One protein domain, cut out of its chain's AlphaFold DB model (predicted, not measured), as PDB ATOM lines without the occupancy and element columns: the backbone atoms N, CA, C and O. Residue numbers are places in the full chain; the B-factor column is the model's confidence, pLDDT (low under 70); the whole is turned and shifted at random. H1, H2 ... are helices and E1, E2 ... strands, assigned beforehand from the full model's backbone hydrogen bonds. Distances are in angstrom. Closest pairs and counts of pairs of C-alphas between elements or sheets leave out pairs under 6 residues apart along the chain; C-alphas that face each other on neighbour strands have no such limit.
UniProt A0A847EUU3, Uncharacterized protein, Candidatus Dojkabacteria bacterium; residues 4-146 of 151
ATOM      1  N   GLN A   4      -2.823 -30.024  25.962       69.31
ATOM      2  CA  GLN A   4      -2.714 -28.938  26.944       69.31
ATOM      3  C   GLN A   4      -1.305 -28.841  27.531       69.31
ATOM      4  O   GLN A   4      -0.814 -27.748  27.803       69.31
ATOM      5  N   GLU A   5      -0.650 -29.979  27.740       67.69
ATOM      6  CA  GLU A   5       0.742 -30.031  28.185       67.69
ATOM      7  C   GLU A   5       1.687 -29.521  27.090       67.69
ATOM      8  O   GLU A   5       2.582 -28.733  27.389       67.69
ATOM      9  N   TYR A   6       1.429 -29.873  25.824       69.69
ATOM     10  CA  TYR A   6       2.187 -29.323  24.700       69.69
ATOM     11  C   TYR A   6       1.997 -27.807  24.598       69.69
ATOM     12  O   TYR A   6       2.989 -27.090  24.571       69.69
ATOM     13  N   GLN A   7       0.759 -27.303  24.650       71.50
ATOM     14  CA  GLN A   7       0.468 -25.863  24.637       71.50
ATOM     15  C   GLN A   7       1.168 -25.112  25.778       71.50
ATOM     16  O   GLN A   7       1.748 -24.062  25.536       71.50
ATOM     17  N   LYS A   8       1.205 -25.670  26.995       68.12
ATOM     18  CA  LYS A   8       1.998 -25.100  28.100       68.12
ATOM     19  C   LYS A   8       3.498 -25.117  27.818       68.12
ATOM     20  O   LYS A   8       4.199 -24.189  28.197       68.12
ATOM     21  N   SER A   9       4.005 -26.158  27.158       67.56
ATOM     22  CA  SER A   9       5.418 -26.217  26.773       67.56
ATOM     23  C   SER A   9       5.790 -25.158  25.727       67.56
ATOM     24  O   SER A   9       6.944 -24.741  25.687       67.56
ATOM     25  N   LEU A  10       4.823 -24.663  24.940       67.12
ATOM     26  CA  LEU A  10       5.028 -23.563  23.988       67.12
ATOM     27  C   LEU A  10       5.282 -22.206  24.670       67.12
ATOM     28  O   LEU A  10       5.816 -21.300  24.037       67.12
ATOM     29  N   GLU A  11       4.940 -22.061  25.955       65.56
ATOM     30  CA  GLU A  11       5.292 -20.880  26.761       65.56
ATOM     31  C   GLU A  11       6.778 -20.880  27.180       65.56
ATOM     32  O   GLU A  11       7.263 -19.907  27.759       65.56
ATOM     33  N   THR A  12       7.511 -21.965  26.902       63.84
ATOM     34  CA  THR A  12       8.951 -22.089  27.166       63.84
ATOM     35  C   THR A  12       9.769 -21.839  25.899       63.84
ATOM     36  O   THR A  12       9.263 -21.953  24.786       63.84
ATOM     37  N   GLU A  13      11.063 -21.545  26.048       59.12
ATOM     38  CA  GLU A  13      11.959 -21.332  24.900       59.12
ATOM     39  C   GLU A  13      12.183 -22.609  24.057       59.12
ATOM     40  O   GLU A  13      12.646 -22.509  22.922       59.12
ATOM     41  N   GLN A  14      11.868 -23.804  24.583       66.62
ATOM     42  CA  GLN A  14      12.080 -25.095  23.913       66.62
ATOM     43  C   GLN A  14      10.967 -26.103  24.274       66.62
ATOM     44  O   GLN A  14      11.065 -26.769  25.309       66.62
ATOM     45  N   PRO A  15       9.907 -26.245  23.453       72.50
ATOM     46  CA  PRO A  15       8.816 -27.172  23.737       72.50
ATOM     47  C   PRO A  15       9.259 -28.640  23.624       72.50
ATOM     48  O   PRO A  15      10.103 -29.003  22.801       72.50
ATOM     49  N   PHE A  16       8.639 -29.505  24.428       76.88
ATOM     50  CA  PHE A  16       8.867 -30.952  24.418       76.88
ATOM     51  C   PHE A  16       7.571 -31.690  24.105       76.88
ATOM     52  O   PHE A  16       6.479 -31.208  24.404       76.88
ATOM     53  N   ILE A  17       7.687 -32.885  23.538       79.31
ATOM     54  CA  ILE A  17       6.558 -33.758  23.241       79.31
ATOM     55  C   ILE A  17       6.931 -35.216  23.465       79.31
ATOM     56  O   ILE A  17       8.088 -35.592  23.343       79.31
ATOM     57  N   GLU A  18       5.955 -36.045  23.807       77.88
ATOM     58  CA  GLU A  18       6.160 -37.489  23.842       77.88
ATOM     59  C   GLU A  18       5.929 -38.064  22.443       77.88
ATOM     60  O   GLU A  18       4.896 -37.776  21.837       77.88
ATOM     61  N   PHE A  19       6.885 -38.845  21.955       81.25
ATOM     62  CA  PHE A  19       6.826 -39.564  20.687       81.25
ATOM     63  C   PHE A  19       7.506 -40.922  20.868       81.25
ATOM     64  O   PHE A  19       8.603 -41.002  21.421       81.25
ATOM     65  N   ASN A  20       6.829 -41.993  20.467       83.75
ATOM     66  CA  ASN A  20       7.188 -43.389  20.694       83.75
ATOM     67  C   ASN A  20       7.499 -43.715  22.169       83.75
ATOM     68  O   ASN A  20       8.369 -44.528  22.476       83.75
ATOM     69  N   GLY A  21       6.783 -43.074  23.099       80.00
ATOM     70  CA  GLY A  21       6.983 -43.234  24.546       80.00
ATOM     71  C   GLY A  21       8.221 -42.522  25.109       80.00
ATOM     72  O   GLY A  21       8.537 -42.685  26.288       80.00
ATOM     73  N   GLU A  22       8.918 -41.723  24.300       82.44
ATOM     74  CA  GLU A  22      10.087 -40.946  24.710       82.44
ATOM     75  C   GLU A  22       9.797 -39.444  24.668       82.44
ATOM     76  O   GLU A  22       9.118 -38.947  23.770       82.44
ATOM     77  N   LEU A  23      10.337 -38.692  25.632       81.81
ATOM     78  CA  LEU A  23      10.252 -37.234  25.618       81.81
ATOM     79  C   LEU A  23      11.265 -36.679  24.609       81.81
ATOM     80  O   LEU A  23      12.473 -36.722  24.837       81.81
ATOM     81  N   LYS A  24      10.763 -36.143  23.504       77.88
ATOM     82  CA  LYS A  24      11.537 -35.515  22.439       77.88
ATOM     83  C   LYS A  24      11.452 -34.003  22.557       77.88
ATOM     84  O   LYS A  24      10.386 -33.431  22.788       77.88
ATOM     85  N   GLN A  25      12.588 -33.348  22.372       74.00
ATOM     86  CA  GLN A  25      12.617 -31.910  22.161       74.00
ATOM     87  C   GLN A  25      12.089 -31.607  20.759       74.00
ATOM     88  O   GLN A  25      12.495 -32.261  19.798       74.00
ATOM     89  N   MET A  26      11.210 -30.615  20.638       72.56
ATOM     90  CA  MET A  26      10.870 -30.056  19.335       72.56
ATOM     91  C   MET A  26      11.889 -28.961  18.990       72.56
ATOM     92  O   MET A  26      11.851 -27.887  19.593       72.56
ATOM     93  N   PRO A  27      12.801 -29.189  18.031       54.81
ATOM     94  CA  PRO A  27      13.757 -28.187  17.581       54.81
ATOM     95  C   PRO A  27      13.066 -27.062  16.803       54.81
ATOM     96  O   PRO A  27      13.603 -25.961  16.727       54.81
ATOM     97  N   PHE A  28      11.876 -27.318  16.245       63.03
ATOM     98  CA  PHE A  28      11.153 -26.356  15.431       63.03
ATOM     99  C   PHE A  28       9.870 -25.902  16.116       63.03
ATOM    100  O   PHE A  28       8.831 -26.559  16.069       63.03
ATOM    101  N   TYR A  29       9.964 -24.745  16.763       62.19
ATOM    102  CA  TYR A  29       8.805 -24.038  17.270       62.19
ATOM    103  C   TYR A  29       8.224 -23.154  16.166       62.19
ATOM    104  O   TYR A  29       8.812 -22.151  15.771       62.19
ATOM    105  N   LEU A  30       7.049 -23.533  15.671       62.44
ATOM    106  CA  LEU A  30       6.314 -22.809  14.634       62.44
ATOM    107  C   LEU A  30       5.411 -21.705  15.197       62.44
ATOM    108  O   LEU A  30       4.312 -21.505  14.689       62.44
ATOM    109  N   SER A  31       5.828 -20.990  16.247       52.97
ATOM    110  CA  SER A  31       5.033 -19.839  16.689       52.97
ATOM    111  C   SER A  31       5.207 -18.668  15.731       52.97
ATOM    112  O   SER A  31       6.327 -18.171  15.596       52.97
ATOM    113  N   PRO A  32       4.113 -18.166  15.132       48.69
ATOM    114  CA  PRO A  32       4.121 -17.007  14.240       48.69
ATOM    115  C   PRO A  32       4.809 -15.771  14.834       48.69
ATOM    116  O   PRO A  32       5.408 -14.979  14.117       48.69
ATOM    117  N   GLN A  33       4.717 -15.587  16.156       44.78
ATOM    118  CA  GLN A  33       5.164 -14.357  16.816       44.78
ATOM    119  C   GLN A  33       6.661 -14.355  17.153       44.78
ATOM    120  O   GLN A  33       7.238 -13.286  17.324       44.78
ATOM    121  N   ASN A  34       7.286 -15.534  17.230       46.69
ATOM    122  CA  ASN A  34       8.669 -15.699  17.681       46.69
ATOM    123  C   ASN A  34       9.520 -16.506  16.698       46.69
ATOM    124  O   ASN A  34      10.581 -16.990  17.081       46.69
ATOM    125  N   ASN A  35       9.067 -16.683  15.454       51.84
ATOM    126  CA  ASN A  35       9.817 -17.438  14.466       51.84
ATOM    127  C   ASN A  35      11.003 -16.593  13.952       51.84
ATOM    128  O   ASN A  35      10.776 -15.594  13.269       51.84
ATOM    129  N   PRO A  36      12.267 -16.949  14.258       50.06
ATOM    130  CA  PRO A  36      13.428 -16.233  13.730       50.06
ATOM    131  C   PRO A  36      13.705 -16.582  12.257       50.06
ATOM    132  O   PRO A  36      14.634 -16.034  11.664       50.06
ATOM    133  N   TYR A  37      12.942 -17.516  11.679       59.22
ATOM    134  CA  TYR A  37      13.158 -18.038  10.338       59.22
ATOM    135  C   TYR A  37      12.344 -17.261   9.287       59.22
ATOM    136  O   TYR A  37      11.214 -16.855   9.554       59.22
ATOM    137  N   PRO A  38      12.880 -17.086   8.065       55.38
ATOM    138  CA  PRO A  38      12.393 -16.137   7.050       55.38
ATOM    139  C   PRO A  38      11.048 -16.494   6.381       55.38
ATOM    140  O   PRO A  38      10.700 -15.943   5.338       55.38
ATOM    141  N   LEU A  39      10.273 -17.422   6.941       71.25
ATOM    142  CA  LEU A  39       9.057 -17.935   6.320       71.25
ATOM    143  C   LEU A  39       7.805 -17.255   6.890       71.25
ATOM    144  O   LEU A  39       7.023 -17.882   7.605       71.25
ATOM    145  N   ASP A  40       7.559 -16.006   6.484       74.38
ATOM    146  CA  ASP A  40       6.355 -15.231   6.851       74.38
ATOM    147  C   ASP A  40       5.044 -15.991   6.599       74.38
ATOM    148  O   ASP A  40       4.043 -15.796   7.287       74.38
ATOM    149  N   ILE A  41       5.040 -16.890   5.612       77.50
ATOM    150  CA  ILE A  41       3.871 -17.692   5.256       77.50
ATOM    151  C   ILE A  41       3.428 -18.623   6.393       77.50
ATOM    152  O   ILE A  41       2.242 -18.927   6.497       77.50
ATOM    153  N   LEU A  42       4.341 -19.036   7.280       80.94
ATOM    154  CA  LEU A  42       4.028 -19.891   8.429       80.94
ATOM    155  C   LEU A  42       3.090 -19.199   9.420       80.94
ATOM    156  O   LEU A  42       2.379 -19.884  10.150       80.94
ATOM    157  N   ASN A  43       2.998 -17.865   9.381       80.38
ATOM    158  CA  ASN A  43       2.013 -17.116  10.161       80.38
ATOM    159  C   ASN A  43       0.572 -17.541   9.840       80.38
ATOM    160  O   ASN A  43      -0.301 -17.456  10.702       80.38
ATOM    161  N   ASN A  44       0.330 -18.068   8.634       85.19
ATOM    162  CA  ASN A  44      -0.978 -18.567   8.218       85.19
ATOM    163  C   ASN A  44      -1.353 -19.914   8.853       85.19
ATOM    164  O   ASN A  44      -2.508 -20.313   8.740       85.19
ATOM    165  N   LEU A  45      -0.434 -20.622   9.526       86.56
ATOM    166  CA  LEU A  45      -0.788 -21.822  10.293       86.56
ATOM    167  C   LEU A  45      -1.676 -21.482  11.493       86.56
ATOM    168  O   LEU A  45      -2.592 -22.238  11.810       86.56
ATOM    169  N   GLY A  46      -1.439 -20.336  12.131       81.62
ATOM    170  CA  GLY A  46      -2.035 -19.970  13.413       81.62
ATOM    171  C   GLY A  46      -1.114 -20.274  14.597       81.62
ATOM    172  O   GLY A  46      -0.146 -21.018  14.488       81.62
ATOM    173  N   GLU A  47      -1.409 -19.646  15.733       75.50
ATOM    174  CA  GLU A  47      -0.489 -19.582  16.876       75.50
ATOM    175  C   GLU A  47      -0.404 -20.887  17.669       75.50
ATOM    176  O   GLU A  47       0.687 -21.310  18.049       75.50
ATOM    177  N   TYR A  48      -1.548 -21.546  17.886       79.44
ATOM    178  CA  TYR A  48      -1.632 -22.724  18.742       79.44
ATOM    179  C   TYR A  48      -2.114 -23.960  17.980       79.44
ATOM    180  O   TYR A  48      -3.062 -23.878  17.196       79.44
ATOM    181  N   PRO A  49      -1.516 -25.129  18.250       84.88
ATOM    182  CA  PRO A  49      -1.994 -26.406  17.743       84.88
ATOM    183  C   PRO A  49      -3.381 -26.714  18.318       84.88
ATOM    184  O   PRO A  49      -3.669 -26.434  19.487       84.88
ATOM    185  N   ILE A  50      -4.216 -27.366  17.515       88.12
ATOM    186  CA  ILE A  50      -5.548 -27.840  17.913       88.12
ATOM    187  C   ILE A  50      -5.596 -29.353  18.121       88.12
ATOM    188  O   ILE A  50      -6.497 -29.863  18.785       88.12
ATOM    189  N   LYS A  51      -4.651 -30.095  17.533       87.56
ATOM    190  CA  LYS A  51      -4.569 -31.549  17.670       87.56
ATOM    191  C   LYS A  51      -3.154 -32.033  17.396       87.56
ATOM    192  O   LYS A  51      -2.479 -31.524  16.511       87.56
ATOM    193  N   ILE A  52      -2.756 -33.066  18.123       87.56
ATOM    194  CA  ILE A  52      -1.535 -33.826  17.878       87.56
ATOM    195  C   ILE A  52      -1.955 -35.275  17.662       87.56
ATOM    196  O   ILE A  52      -2.844 -35.780  18.353       87.56
ATOM    197  N   THR A  53      -1.397 -35.926  16.654       89.94
ATOM    198  CA  THR A  53      -1.624 -37.339  16.356       89.94
ATOM    199  C   THR A  53      -0.287 -37.993  16.085       89.94
ATOM    200  O   THR A  53       0.498 -37.502  15.283       89.94
ATOM    201  N   GLU A  54      -0.041 -39.089  16.780       89.38
ATOM    202  CA  GLU A  54       1.125 -39.921  16.560       89.38
ATOM    203  C   GLU A  54       0.779 -40.998  15.533       89.38
ATOM    204  O   GLU A  54      -0.232 -41.695  15.660       89.38
ATOM    205  N   GLU A  55       1.597 -41.084  14.494       89.75
ATOM    206  CA  GLU A  55       1.586 -42.132  13.482       89.75
ATOM    207  C   GLU A  55       2.884 -42.944  13.583       89.75
ATOM    208  O   GLU A  55       3.837 -42.531  14.238       89.75
ATOM    209  N   GLU A  56       2.937 -44.103  12.920       86.12
ATOM    210  CA  GLU A  56       4.036 -45.077  13.056       86.12
ATOM    211  C   GLU A  56       5.437 -44.472  12.845       86.12
ATOM    212  O   GLU A  56       6.389 -44.862  13.517       86.12
ATOM    213  N   PHE A  57       5.562 -43.495  11.941       87.94
ATOM    214  CA  PHE A  57       6.840 -42.864  11.586       87.94
ATOM    215  C   PHE A  57       6.817 -41.338  11.667       87.94
ATOM    216  O   PHE A  57       7.773 -40.687  11.240       87.94
ATOM    217  N   ALA A  58       5.727 -40.756  12.165       92.00
ATOM    218  CA  ALA A  58       5.537 -39.318  12.123       92.00
ATOM    219  C   ALA A  58       4.677 -38.809  13.275       92.00
ATOM    220  O   ALA A  58       3.771 -39.480  13.763       92.00
ATOM    221  N   LEU A  59       4.919 -37.564  13.653       90.75
ATOM    222  CA  LEU A  59       4.052 -36.806  14.531       90.75
ATOM    223  C   LEU A  59       3.332 -35.741  13.704       90.75
ATOM    224  O   LEU A  59       3.950 -34.828  13.158       90.75
ATOM    225  N   LEU A  60       2.011 -35.846  13.628       92.00
ATOM    226  CA  LEU A  60       1.164 -34.883  12.940       92.00
ATOM    227  C   LEU A  60       0.627 -33.853  13.926       92.00
ATOM    228  O   LEU A  60      -0.099 -34.189  14.864       92.00
ATOM    229  N   VAL A  61       0.929 -32.584  13.679       89.06
ATOM    230  CA  VAL A  61       0.433 -31.452  14.465       89.06
ATOM    231  C   VAL A  61      -0.491 -30.612  13.592       89.06
ATOM    232  O   VAL A  61      -0.091 -30.067  12.566       89.06
ATOM    233  N   LEU A  62      -1.756 -30.528  13.987       91.12
ATOM    234  CA  LEU A  62      -2.789 -29.759  13.305       91.12
ATOM    235  C   LEU A  62      -2.917 -28.377  13.945       91.12
ATOM    236  O   LEU A  62      -3.013 -28.267  15.167       91.12
ATOM    237  N   TYR A  63      -2.994 -27.353  13.105       90.44
ATOM    238  CA  TYR A  63      -3.180 -25.947  13.452       90.44
ATOM    239  C   TYR A  63      -4.446 -25.391  12.769       90.44
ATOM    240  O   TYR A  63      -4.974 -26.028  11.852       90.44
ATOM    241  N   PRO A  64      -4.951 -24.207  13.168       90.44
ATOM    242  CA  PRO A  64      -6.145 -23.610  12.569       90.44
ATOM    243  C   PRO A  64      -6.089 -23.446  11.045       90.44
ATOM    244  O   PRO A  64      -7.096 -23.658  10.371       90.44
ATOM    245  N   GLY A  65      -4.930 -23.090  10.496       91.00
ATOM    246  CA  GLY A  65      -4.736 -22.826   9.070       91.00
ATOM    247  C   GLY A  65      -3.935 -23.888   8.326       91.00
ATOM    248  O   GLY A  65      -3.575 -23.674   7.173       91.00
ATOM    249  N   GLY A  66      -3.625 -25.032   8.939       93.06
ATOM    250  CA  GLY A  66      -2.817 -26.049   8.274       93.06
ATOM    251  C   GLY A  66      -2.349 -27.165   9.187       93.06
ATOM    252  O   GLY A  66      -2.845 -27.341  10.296       93.06
ATOM    253  N   LYS A  67      -1.378 -27.939   8.722       93.19
ATOM    254  CA  LYS A  67      -0.772 -29.021   9.497       93.19
ATOM    255  C   LYS A  67       0.718 -29.131   9.241       93.19
ATOM    256  O   LYS A  67       1.214 -28.727   8.189       93.19
ATOM    257  N   VAL A  68       1.395 -29.734  10.200       91.56
ATOM    258  CA  VAL A  68       2.829 -29.975  10.185       91.56
ATOM    259  C   VAL A  68       3.055 -31.448  10.451       91.56
ATOM    260  O   VAL A  68       2.463 -32.022  11.363       91.56
ATOM    261  N   GLU A  69       3.890 -32.052   9.629       93.69
ATOM    262  CA  GLU A  69       4.372 -33.408   9.801       93.69
ATOM    263  C   GLU A  69       5.813 -33.336  10.288       93.69
ATOM    264  O   GLU A  69       6.661 -32.730   9.630       93.69
ATOM    265  N   TYR A  70       6.074 -33.944  11.438       91.38
ATOM    266  CA  TYR A  70       7.412 -34.120  11.981       91.38
ATOM    267  C   TYR A  70       7.821 -35.578  11.860       91.38
ATOM    268  O   TYR A  70       7.006 -36.473  12.081       91.38
ATOM    269  N   ILE A  71       9.092 -35.809  11.568       91.31
ATOM    270  CA  ILE A  71       9.701 -37.138  11.543       91.31
ATOM    271  C   ILE A  71      10.897 -37.157  12.479       91.31
ATOM    272  O   ILE A  71      11.547 -36.135  12.696       91.31
ATOM    273  N   GLU A  72      11.209 -38.323  13.025       87.94
ATOM    274  CA  GLU A  72      12.412 -38.487  13.828       87.94
ATOM    275  C   GLU A  72      13.617 -38.794  12.936       87.94
ATOM    276  O   GLU A  72      13.604 -39.745  12.151       87.94
ATOM    277  N   ARG A  73      14.682 -38.006  13.084       84.38
ATOM    278  CA  ARG A  73      16.003 -38.285  12.517       84.38
ATOM    279  C   ARG A  73      17.059 -38.090  13.586       84.38
ATOM    280  O   ARG A  73      17.060 -37.085  14.284       84.38
ATOM    281  N   GLU A  74      17.940 -39.078  13.727       82.31
ATOM    282  CA  GLU A  74      19.071 -39.021  14.667       82.31
ATOM    283  C   GLU A  74      18.650 -38.697  16.119       82.31
ATOM    284  O   GLU A  74      19.376 -38.051  16.868       82.31
ATOM    285  N   GLY A  75      17.461 -39.157  16.533       80.50
ATOM    286  CA  GLY A  75      16.922 -38.925  17.878       80.50
ATOM    287  C   GLY A  75      16.201 -37.586  18.066       80.50
ATOM    288  O   GLY A  75      15.737 -37.298  19.173       80.50
ATOM    289  N   VAL A  76      16.092 -36.775  17.011       81.44
ATOM    290  CA  VAL A  76      15.485 -35.440  17.021       81.44
ATOM    291  C   VAL A  76      14.269 -35.412  16.094       81.44
ATOM    292  O   VAL A  76      14.318 -35.904  14.970       81.44
ATOM    293  N   LEU A  77      13.163 -34.817  16.548       85.81
ATOM    294  CA  LEU A  77      11.986 -34.598  15.704       85.81
ATOM    295  C   LEU A  77      12.197 -33.377  14.814       85.81
ATOM    296  O   LEU A  77      12.183 -32.266  15.311       85.81
ATOM    297  N   ILE A  78      12.334 -33.534  13.508       86.94
ATOM    298  CA  ILE A  78      12.464 -32.406  12.576       86.94
ATOM    299  C   ILE A  78      11.195 -32.252  11.735       86.94
ATOM    300  O   ILE A  78      10.500 -33.246  11.502       86.94
ATOM    301  N   PRO A  79      10.851 -31.033  11.277       89.50
ATOM    302  CA  PRO A  79       9.772 -30.882  10.312       89.50
ATOM    303  C   PRO A  79      10.138 -31.634   9.029       89.50
ATOM    304  O   PRO A  79      11.267 -31.546   8.558       89.50
ATOM    305  N   ASN A  80       9.178 -32.372   8.483       92.75
ATOM    306  CA  ASN A  80       9.261 -33.007   7.169       92.75
ATOM    307  C   ASN A  80       8.485 -32.189   6.134       92.75
ATOM    308  O   ASN A  80       8.951 -31.930   5.028       92.75
ATOM    309  N   MET A  81       7.281 -31.756   6.514       93.69
ATOM    310  CA  MET A  81       6.403 -30.993   5.640       93.69
ATOM    311  C   MET A  81       5.465 -30.101   6.447       93.69
ATOM    312  O   MET A  81       4.880 -30.516   7.448       93.69
ATOM    313  N   VAL A  82       5.274 -28.878   5.968       92.12
ATOM    314  CA  VAL A  82       4.197 -27.991   6.391       92.12
ATOM    315  C   VAL A  82       3.215 -27.855   5.235       92.12
ATOM    316  O   VAL A  82       3.597 -27.544   4.109       92.12
ATOM    317  N   ARG A  83       1.930 -28.045   5.523       94.56
ATOM    318  CA  ARG A  83       0.829 -27.738   4.610       94.56
ATOM    319  C   ARG A  83       0.006 -26.607   5.188       94.56
ATOM    320  O   ARG A  83      -0.635 -26.783   6.221       94.56
ATOM    321  N   ILE A  84      -0.027 -25.489   4.481       92.69
ATOM    322  CA  ILE A  84      -0.883 -24.347   4.786       92.69
ATOM    323  C   ILE A  84      -2.114 -24.466   3.903       92.69
ATOM    324  O   ILE A  84      -1.997 -24.506   2.678       92.69
ATOM    325  N   PHE A  85      -3.282 -24.553   4.528       92.81
ATOM    326  CA  PHE A  85      -4.543 -24.670   3.820       92.81
ATOM    327  C   PHE A  85      -4.841 -23.370   3.078       92.81
ATOM    328  O   PHE A  85      -4.888 -22.301   3.684       92.81
ATOM    329  N   GLY A  86      -5.087 -23.462   1.771       89.12
ATOM    330  CA  GLY A  86      -5.465 -22.287   0.979       89.12
ATOM    331  C   GLY A  86      -6.858 -21.756   1.327       89.12
ATOM    332  O   GLY A  86      -7.148 -20.575   1.143       89.12
ATOM    333  N   ALA A  87      -7.727 -22.625   1.855       88.38
ATOM    334  CA  ALA A  87      -9.031 -22.258   2.386       88.38
ATOM    335  C   ALA A  87      -9.463 -23.215   3.503       88.38
ATOM    336  O   ALA A  87      -9.335 -24.437   3.392       88.38
ATOM    337  N   THR A  88     -10.063 -22.666   4.552       85.69
ATOM    338  CA  THR A  88     -10.584 -23.414   5.702       85.69
ATOM    339  C   THR A  88     -12.083 -23.178   5.848       85.69
ATOM    340  O   THR A  88     -12.573 -22.082   5.582       85.69
ATOM    341  N   SER A  89     -12.837 -24.222   6.198       86.50
ATOM    342  CA  SER A  89     -14.269 -24.095   6.518       86.50
ATOM    343  C   SER A  89     -14.486 -23.810   8.006       86.50
ATOM    344  O   SER A  89     -15.441 -23.141   8.390       86.50
ATOM    345  N   GLN A  90     -13.566 -24.301   8.833       88.31
ATOM    346  CA  GLN A  90     -13.427 -24.050  10.264       88.31
ATOM    347  C   GLN A  90     -11.960 -24.295  10.656       88.31
ATOM    348  O   GLN A  90     -11.177 -24.803   9.849       88.31
ATOM    349  N   GLU A  91     -11.577 -23.961  11.888       87.12
ATOM    350  CA  GLU A  91     -10.204 -24.152  12.368       87.12
ATOM    351  C   GLU A  91      -9.728 -25.604  12.190       87.12
ATOM    352  O   GLU A  91     -10.364 -26.559  12.646       87.12
ATOM    353  N   GLY A  92      -8.611 -25.757  11.476       87.44
ATOM    354  CA  GLY A  92      -7.951 -27.020  11.155       87.44
ATOM    355  C   GLY A  92      -8.752 -27.959  10.261       87.44
ATOM    356  O   GLY A  92      -8.382 -29.124  10.113       87.44
ATOM    357  N   VAL A  93      -9.823 -27.468   9.635       90.50
ATOM    358  CA  VAL A  93     -10.569 -28.210   8.622       90.50
ATOM    359  C   VAL A  93     -10.460 -27.481   7.299       90.50
ATOM    360  O   VAL A  93     -11.006 -26.396   7.087       90.50
ATOM    361  N   GLN A  94      -9.739 -28.124   6.394       90.44
ATOM    362  CA  GLN A  94      -9.597 -27.681   5.023       90.44
ATOM    363  C   GLN A  94     -10.952 -27.692   4.304       90.44
ATOM    364  O   GLN A  94     -11.715 -28.658   4.399       90.44
ATOM    365  N   SER A  95     -11.231 -26.629   3.549       88.69
ATOM    366  CA  SER A  95     -12.409 -26.570   2.684       88.69
ATOM    367  C   SER A  95     -12.337 -27.638   1.590       88.69
ATOM    368  O   SER A  95     -11.276 -27.936   1.039       88.69
ATOM    369  N   LEU A  96     -13.483 -28.204   1.220       85.44
ATOM    370  CA  LEU A  96     -13.538 -29.254   0.205       85.44
ATOM    371  C   LEU A  96     -13.018 -28.752  -1.148       85.44
ATOM    372  O   LEU A  96     -13.422 -27.694  -1.622       85.44
ATOM    373  N   ARG A  97     -12.205 -29.566  -1.834       85.56
ATOM    374  CA  ARG A  97     -11.695 -29.271  -3.188       85.56
ATOM    375  C   ARG A  97     -10.786 -28.042  -3.249       85.56
ATOM    376  O   ARG A  97     -10.676 -27.431  -4.311       85.56
ATOM    377  N   THR A  98     -10.158 -27.665  -2.139       88.12
ATOM    378  CA  THR A  98      -9.252 -26.507  -2.061       88.12
ATOM    379  C   THR A  98      -7.782 -26.898  -1.922       88.12
ATOM    380  O   THR A  98      -6.936 -26.030  -1.782       88.12
ATOM    381  N   GLU A  99      -7.449 -28.182  -2.073       90.06
ATOM    382  CA  GLU A  99      -6.083 -28.717  -1.954       90.06
ATOM    383  C   GLU A  99      -5.119 -28.092  -2.968       90.06
ATOM    384  O   GLU A  99      -3.938 -27.917  -2.703       90.06
ATOM    385  N   HIS A 100      -5.634 -27.707  -4.134       88.44
ATOM    386  CA  HIS A 100      -4.876 -27.015  -5.176       88.44
ATOM    387  C   HIS A 100      -4.539 -25.551  -4.836       88.44
ATOM    388  O   HIS A 100      -3.832 -24.904  -5.609       88.44
ATOM    389  N   LEU A 101      -5.091 -25.022  -3.743       90.62
ATOM    390  CA  LEU A 101      -4.798 -23.700  -3.188       90.62
ATOM    391  C   LEU A 101      -3.810 -23.790  -2.016       90.62
ATOM    392  O   LEU A 101      -3.360 -22.756  -1.527       90.62
ATOM    393  N   ASP A 102      -3.491 -24.997  -1.549       93.19
ATOM    394  CA  ASP A 102      -2.573 -25.179  -0.432       93.19
ATOM    395  C   ASP A 102      -1.163 -24.777  -0.820       93.19
ATOM    396  O   ASP A 102      -0.697 -25.063  -1.923       93.19
ATOM    397  N   THR A 103      -0.458 -24.187   0.137       92.56
ATOM    398  CA  THR A 103       0.992 -24.055   0.039       92.56
ATOM    399  C   THR A 103       1.649 -25.193   0.798       92.56
ATOM    400  O   THR A 103       1.327 -25.445   1.963       92.56
ATOM    401  N   LEU A 104       2.570 -25.880   0.133       94.81
ATOM    402  CA  LEU A 104       3.374 -26.950   0.707       94.81
ATOM    403  C   LEU A 104       4.799 -26.443   0.895       94.81
ATOM    404  O   LEU A 104       5.352 -25.788   0.012       94.81
ATOM    405  N   ILE A 105       5.379 -26.739   2.048       91.94
ATOM    406  CA  ILE A 105       6.772 -26.447   2.366       91.94
ATOM    407  C   ILE A 105       7.393 -27.766   2.791       91.94
ATOM    408  O   ILE A 105       6.935 -28.373   3.759       91.94
ATOM    409  N   TYR A 106       8.390 -28.210   2.049       93.44
ATOM    410  CA  TYR A 106       9.138 -29.428   2.313       93.44
ATOM    411  C   TYR A 106      10.468 -29.081   2.963       93.44
ATOM    412  O   TYR A 106      11.034 -28.017   2.705       93.44
ATOM    413  N   PHE A 107      10.925 -29.983   3.825       90.94
ATOM    414  CA  PHE A 107      12.164 -29.838   4.568       90.94
ATOM    415  C   PHE A 107      13.032 -31.061   4.318       90.94
ATOM    416  O   PHE A 107      12.771 -32.139   4.854       90.94
ATOM    417  N   ASP A 108      14.074 -30.879   3.519       91.44
ATOM    418  CA  ASP A 108      15.019 -31.938   3.196       91.44
ATOM    419  C   ASP A 108      16.328 -31.718   3.943       91.44
ATOM    420  O   ASP A 108      16.949 -30.662   3.861       91.44
ATOM    421  N   GLN A 109      16.761 -32.723   4.701       90.31
ATOM    422  CA  GLN A 109      18.048 -32.657   5.385       90.31
ATOM    423  C   GLN A 109      19.184 -32.698   4.361       90.31
ATOM    424  O   GLN A 109      19.283 -33.644   3.578       90.31
ATOM    425  N   VAL A 110      20.065 -31.706   4.427       91.19
ATOM    426  CA  VAL A 110      21.263 -31.581   3.593       91.19
ATOM    427  C   VAL A 110      22.509 -31.553   4.464       91.19
ATOM    428  O   VAL A 110      22.465 -31.187   5.643       91.19
ATOM    429  N   ARG A 111      23.641 -31.950   3.889       90.50
ATOM    430  CA  ARG A 111      24.943 -31.816   4.546       90.50
ATOM    431  C   ARG A 111      25.470 -30.391   4.412       90.50
ATOM    432  O   ARG A 111      25.086 -29.660   3.505       90.50
ATOM    433  N   GLU A 112      26.384 -30.004   5.299       88.25
ATOM    434  CA  GLU A 112      26.994 -28.666   5.283       88.25
ATOM    435  C   GLU A 112      27.681 -28.354   3.940       88.25
ATOM    436  O   GLU A 112      27.595 -27.234   3.439       88.25
ATOM    437  N   ASP A 113      28.301 -29.355   3.306       91.19
ATOM    438  CA  ASP A 113      28.960 -29.227   2.002       91.19
ATOM    439  C   ASP A 113      27.991 -29.153   0.808       91.19
ATOM    440  O   ASP A 113      28.414 -28.831  -0.304       91.19
ATOM    441  N   GLU A 114      26.701 -29.413   1.030       90.31
ATOM    442  CA  GLU A 114      25.622 -29.330   0.035       90.31
ATOM    443  C   GLU A 114      24.846 -28.002   0.126       90.31
ATOM    444  O   GLU A 114      23.976 -27.740  -0.703       90.31
ATOM    445  N   ILE A 115      25.160 -27.142   1.104       87.25
ATOM    446  CA  ILE A 115      24.491 -25.849   1.278       87.25
ATOM    447  C   ILE A 115      24.902 -24.890   0.161       87.25
ATOM    448  O   ILE A 115      26.055 -24.464   0.041       87.25
ATOM    449  N   GLU A 116      23.922 -24.475  -0.634       87.50
ATOM    450  CA  GLU A 116      24.104 -23.466  -1.661       87.50
ATOM    451  C   GLU A 116      23.980 -22.051  -1.068       87.50
ATOM    452  O   GLU A 116      23.028 -21.766  -0.344       87.50
ATOM    453  N   PRO A 117      24.839 -21.083  -1.439       80.31
ATOM    454  CA  PRO A 117      24.782 -19.721  -0.891       80.31
ATOM    455  C   PRO A 117      23.467 -18.955  -1.116       80.31
ATOM    456  O   PRO A 117      23.285 -17.878  -0.551       80.31
ATOM    457  N   LYS A 118      22.597 -19.438  -2.009       80.56
ATOM    458  CA  LYS A 118      21.323 -18.802  -2.370       80.56
ATOM    459  C   LYS A 118      20.094 -19.632  -1.993       80.56
ATOM    460  O   LYS A 118      18.991 -19.184  -2.289       80.56
ATOM    461  N   GLY A 119      20.277 -20.818  -1.417       78.31
ATOM    462  CA  GLY A 119      19.151 -21.633  -0.974       78.31
ATOM    463  C   GLY A 119      18.525 -21.081   0.307       78.31
ATOM    464  O   GLY A 119      19.143 -20.306   1.041       78.31
ATOM    465  N   GLU A 120      17.286 -21.482   0.563       85.12
ATOM    466  CA  GLU A 120      16.605 -21.234   1.830       85.12
ATOM    467  C   GLU A 120      16.806 -22.446   2.741       85.12
ATOM    468  O   GLU A 120      16.530 -23.578   2.344       85.12
ATOM    469  N   TYR A 121      17.298 -22.211   3.959       84.00
ATOM    470  CA  TYR A 121      17.628 -23.274   4.903       84.00
ATOM    471  C   TYR A 121      17.141 -22.946   6.313       84.00
ATOM    472  O   TYR A 121      17.148 -21.789   6.741       84.00
ATOM    473  N   LEU A 122      16.762 -23.983   7.057       81.25
ATOM    474  CA  LEU A 122      16.665 -23.946   8.510       81.25
ATOM    475  C   LEU A 122      17.891 -24.625   9.118       81.25
ATOM    476  O   LEU A 122      18.267 -25.721   8.704       81.25
ATOM    477  N   HIS A 123      18.479 -24.005  10.138       79.38
ATOM    478  CA  HIS A 123      19.644 -24.546  10.837       79.38
ATOM    479  C   HIS A 123      19.287 -24.851  12.296       79.38
ATOM    480  O   HIS A 123      18.821 -23.965  13.014       79.38
ATOM    481  N   PHE A 124      19.529 -26.088  12.739       73.31
ATOM    482  CA  PHE A 124      19.270 -26.550  14.108       73.31
ATOM    483  C   PHE A 124      20.465 -27.339  14.639       73.31
ATOM    484  O   PHE A 124      20.614 -28.523  14.344       73.31
ATOM    485  N   GLY A 125      21.315 -26.689  15.436       75.12
ATOM    486  CA  GLY A 125      22.594 -27.288  15.822       75.12
ATOM    487  C   GLY A 125      23.400 -27.637  14.568       75.12
ATOM    488  O   GLY A 125      23.629 -26.762  13.735       75.12
ATOM    489  N   ASP A 126      23.744 -28.915  14.419       81.00
ATOM    490  CA  ASP A 126      24.489 -29.446  13.269       81.00
ATOM    491  C   ASP A 126      23.578 -29.895  12.106       81.00
ATOM    492  O   ASP A 126      24.057 -30.341  11.065       81.00
ATOM    493  N   LEU A 127      22.253 -29.802  12.266       83.44
ATOM    494  CA  LEU A 127      21.291 -30.161  11.226       83.44
ATOM    495  C   LEU A 127      20.996 -28.965  10.320       83.44
ATOM    496  O   LEU A 127      20.793 -27.833  10.778       83.44
ATOM    497  N   HIS A 128      20.907 -29.236   9.023       86.75
ATOM    498  CA  HIS A 128      20.570 -28.256   7.999       86.75
ATOM    499  C   HIS A 128      19.423 -28.798   7.156       86.75
ATOM    500  O   HIS A 128      19.523 -29.893   6.606       86.75
ATOM    501  N   LEU A 129      18.320 -28.056   7.092       88.00
ATOM    502  CA  LEU A 129      17.129 -28.439   6.342       88.00
ATOM    503  C   LEU A 129      16.938 -27.454   5.195       88.00
ATOM    504  O   LEU A 129      16.649 -26.285   5.442       88.00
ATOM    505  N   GLN A 130      17.103 -27.915   3.962       91.06
ATOM    506  CA  GLN A 130      16.712 -27.170   2.774       91.06
ATOM    507  C   GLN A 130      15.194 -27.013   2.742       91.06
ATOM    508  O   GLN A 130      14.457 -27.949   3.049       91.06
ATOM    509  N   ILE A 131      14.747 -25.819   2.373       89.31
ATOM    510  CA  ILE A 131      13.339 -25.453   2.305       89.31
ATOM    511  C   ILE A 131      12.922 -25.392   0.839       89.31
ATOM    512  O   ILE A 131      13.371 -24.514   0.104       89.31
ATOM    513  N   ASP A 132      11.996 -26.262   0.445       90.31
ATOM    514  CA  ASP A 132      11.381 -26.227  -0.883       90.31
ATOM    515  C   ASP A 132       9.896 -25.871  -0.770       90.31
ATOM    516  O   ASP A 132       9.108 -26.571  -0.128       90.31
ATOM    517  N   ARG A 133       9.487 -24.769  -1.409       89.31
ATOM    518  CA  ARG A 133       8.100 -24.287  -1.388       89.31
ATOM    519  C   ARG A 133       7.385 -24.569  -2.705       89.31
ATOM    520  O   ARG A 133       7.849 -24.195  -3.779       89.31
ATOM    521  N   VAL A 134       6.181 -25.122  -2.600       91.31
ATOM    522  CA  VAL A 134       5.210 -25.225  -3.691       91.31
ATOM    523  C   VAL A 134       3.996 -24.381  -3.326       91.31
ATOM    524  O   VAL A 134       3.192 -24.769  -2.479       91.31
ATOM    525  N   GLU A 135       3.889 -23.200  -3.932       88.75
ATOM    526  CA  GLU A 135       2.761 -22.297  -3.695       88.75
ATOM    527  C   GLU A 135       1.476 -22.819  -4.338       88.75
ATOM    528  O   GLU A 135       1.479 -23.363  -5.448       88.75
ATOM    529  N   GLY A 136       0.368 -22.626  -3.627       83.50
ATOM    530  CA  GLY A 136      -0.958 -22.932  -4.137       83.50
ATOM    531  C   GLY A 136      -1.347 -22.032  -5.308       83.50
ATOM    532  O   GLY A 136      -0.823 -20.935  -5.503       83.50
ATOM    533  N   ASN A 137      -2.314 -22.479  -6.106       83.00
ATOM    534  CA  ASN A 137      -2.821 -21.673  -7.211       83.00
ATOM    535  C   ASN A 137      -3.529 -20.411  -6.687       83.00
ATOM    536  O   ASN A 137      -4.517 -20.512  -5.971       83.00
ATOM    537  N   ASN A 138      -3.131 -19.224  -7.154       63.66
ATOM    538  CA  ASN A 138      -3.765 -17.939  -6.804       63.66
ATOM    539  C   ASN A 138      -5.127 -17.698  -7.501       63.66
ATOM    540  O   ASN A 138      -5.451 -16.575  -7.897       63.66
ATOM    541  N   GLN A 139      -5.931 -18.743  -7.722       60.25
ATOM    542  CA  GLN A 139      -7.246 -18.595  -8.354       60.25
ATOM    543  C   GLN A 139      -8.280 -18.031  -7.374       60.25
ATOM    544  O   GLN A 139      -8.284 -18.355  -6.191       60.25
ATOM    545  N   ILE A 140      -9.201 -17.212  -7.895       60.66
ATOM    546  CA  ILE A 140     -10.335 -16.685  -7.127       60.66
ATOM    547  C   ILE A 140     -11.157 -17.867  -6.598       60.66
ATOM    548  O   ILE A 140     -11.733 -18.629  -7.382       60.66
ATOM    549  N   ILE A 141     -11.211 -17.991  -5.271       59.16
ATOM    550  CA  ILE A 141     -11.997 -19.001  -4.561       59.16
ATOM    551  C   ILE A 141     -13.469 -18.833  -4.950       59.16
ATOM    552  O   ILE A 141     -14.022 -17.737  -4.858       59.16
ATOM    553  N   LYS A 142     -14.110 -19.908  -5.417       58.81
ATOM    554  CA  LYS A 142     -15.535 -19.896  -5.777       58.81
ATOM    555  C   LYS A 142     -16.377 -20.359  -4.589       58.81
ATOM    556  O   LYS A 142     -16.069 -21.387  -3.999       58.81
ATOM    557  N   ASP A 143     -17.488 -19.679  -4.312       58.81
ATOM    558  CA  ASP A 143     -18.351 -19.939  -3.140       58.81
ATOM    559  C   ASP A 143     -18.793 -21.409  -2.978       58.81
ATOM    560  O   ASP A 143     -18.916 -21.919  -1.865       58.81
ATOM    561  N   TRP A 144     -18.987 -22.138  -4.084       59.44
ATOM    562  CA  TRP A 144     -19.383 -23.555  -4.076       59.44
ATOM    563  C   TRP A 144     -18.250 -24.534  -3.710       59.44
ATOM    564  O   TRP A 144     -18.495 -25.739  -3.629       59.44
ATOM    565  N   TRP A 145     -17.019 -24.053  -3.510       57.62
ATOM    566  CA  TRP A 145     -15.910 -24.825  -2.927       57.62
ATOM    567  C   TRP A 145     -15.986 -24.873  -1.397       57.62
ATOM    568  O   TRP A 145     -15.493 -25.812  -0.786       57.62
ATOM    569  N   ILE A 146     -16.654 -23.896  -0.779       59.81
ATOM    570  CA  ILE A 146     -16.708 -23.731   0.682       59.81
ATOM    571  C   ILE A 146     -18.010 -24.313   1.261       59.81
ATOM    572  O   ILE A 146     -18.085 -24.656   2.437       59.81
TER     573      ILE A 146
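AT A GLANCE: This is residues 4 to 146 of the 151 residues of an uncharacterized protein of Candidatus Dojkabacteria bacterium (UniProt A0A847EUU3). One large antiparallel sheet, E3 to E6 with E8, E10 and E9, is strongly twisted and curled; the small hairpin E1 and E2 lies over part of it with its strands crossed to those below, so the two sheets are only partly face to face. The short helix H2 packs across the large sheet, H1 sits beside E1, and residues 135 to 146 run on beyond E10 as a tail. The printed part has 143 residues with two named helices and ten named strands, in the order H1 E1 E2 H2 E3 E4 E5 E6 E7 E8 E9 E10; the class is mostly strand, though under half of the residues are in named elements. It is compact, with a radius of gyration of the C-alphas of 15.7 A and spans of 47 by 40 by 30 A.

IN THESE COORDINATES: H1, residues 4 to 9, begins at C-alpha 4 (-2.714, -28.938, 26.944). E1 is residues 16 to 19, E2 22 to 25, and H2 40 to 45, 10.3 A long. E3 is residues 51 to 55, 12.9 A, and E4 58 to 63, 16.0 A. E5, residues 66 to 73, is 22.8 A long; E6, residues 76 to 84, is 23.3 A. E7 is residues 88 to 90. E8, residues 103 to 110, is 21.9 A, E9 is 121 to 124, and E10, residues 127 to 134, is 22.5 A, ending at C-alpha 134 (5.210, -25.225, -3.691).

HOW THE PARTS SIT: The large sheet runs E3 E4 E5 E6 E8 E10 E9, with edge strands E3 and E9. E3 to E6 form a meander, each strand the antiparallel neighbour of the one before. N 53 and O 60 of E3 and E4 are 2.8 A apart, N 61 and O 68 of E4 and E5 2.8 A, N 67 and O 83 of E5 and E6 2.9 A, N 82 and O 105 of E6 and E8 2.8 A, N 106 and O 132 of E8 and E10 2.8 A, and N 122 and O 129 of E9 and E10 2.8 A, each within hydrogen-bond range. H2 is on this sheet at a height over the sheet of 8.2 A, only just over E6, on which 3 of its 6 C-alphas fall, and runs across the strands, at 87 degrees to E6 on the local plane. The closest C-alphas of H2 and E5 are those of Leu 45 and Gly 66, 5.1 A apart. The hairpin E1 and E2, with N 17 and O 24 2.9 A apart, makes a sandwich, two sheets face to face, with the large sheet; their strands stand at 72 degrees. The closest C-alphas of E2 and E6 are those of Lys 24 and Val 76, 6.7 A apart. H1 is not on the large sheet; its closest C-alpha to E1 is that of Ser 9, 6.3 A from that of Phe 16. E7 pairs with no named strand. In H1 every O i to N i+4 pair is within hydrogen-bond range; in H2 0 of 2 are, while its 3 O i to N i+3 pairs are within range.

THE WHOLE: The C-alphas farthest apart, those of Asp 113 and Trp 144, are 49.1 A apart. The printed part has no cut. The links E2 to H2 and E7 to E8 are long, with 14 and 12 residues. The mean pLDDT of the printed part is 80.5; residues 4 to 6, 8 to 14, 27 to 38 and 138 to 146 are under 70.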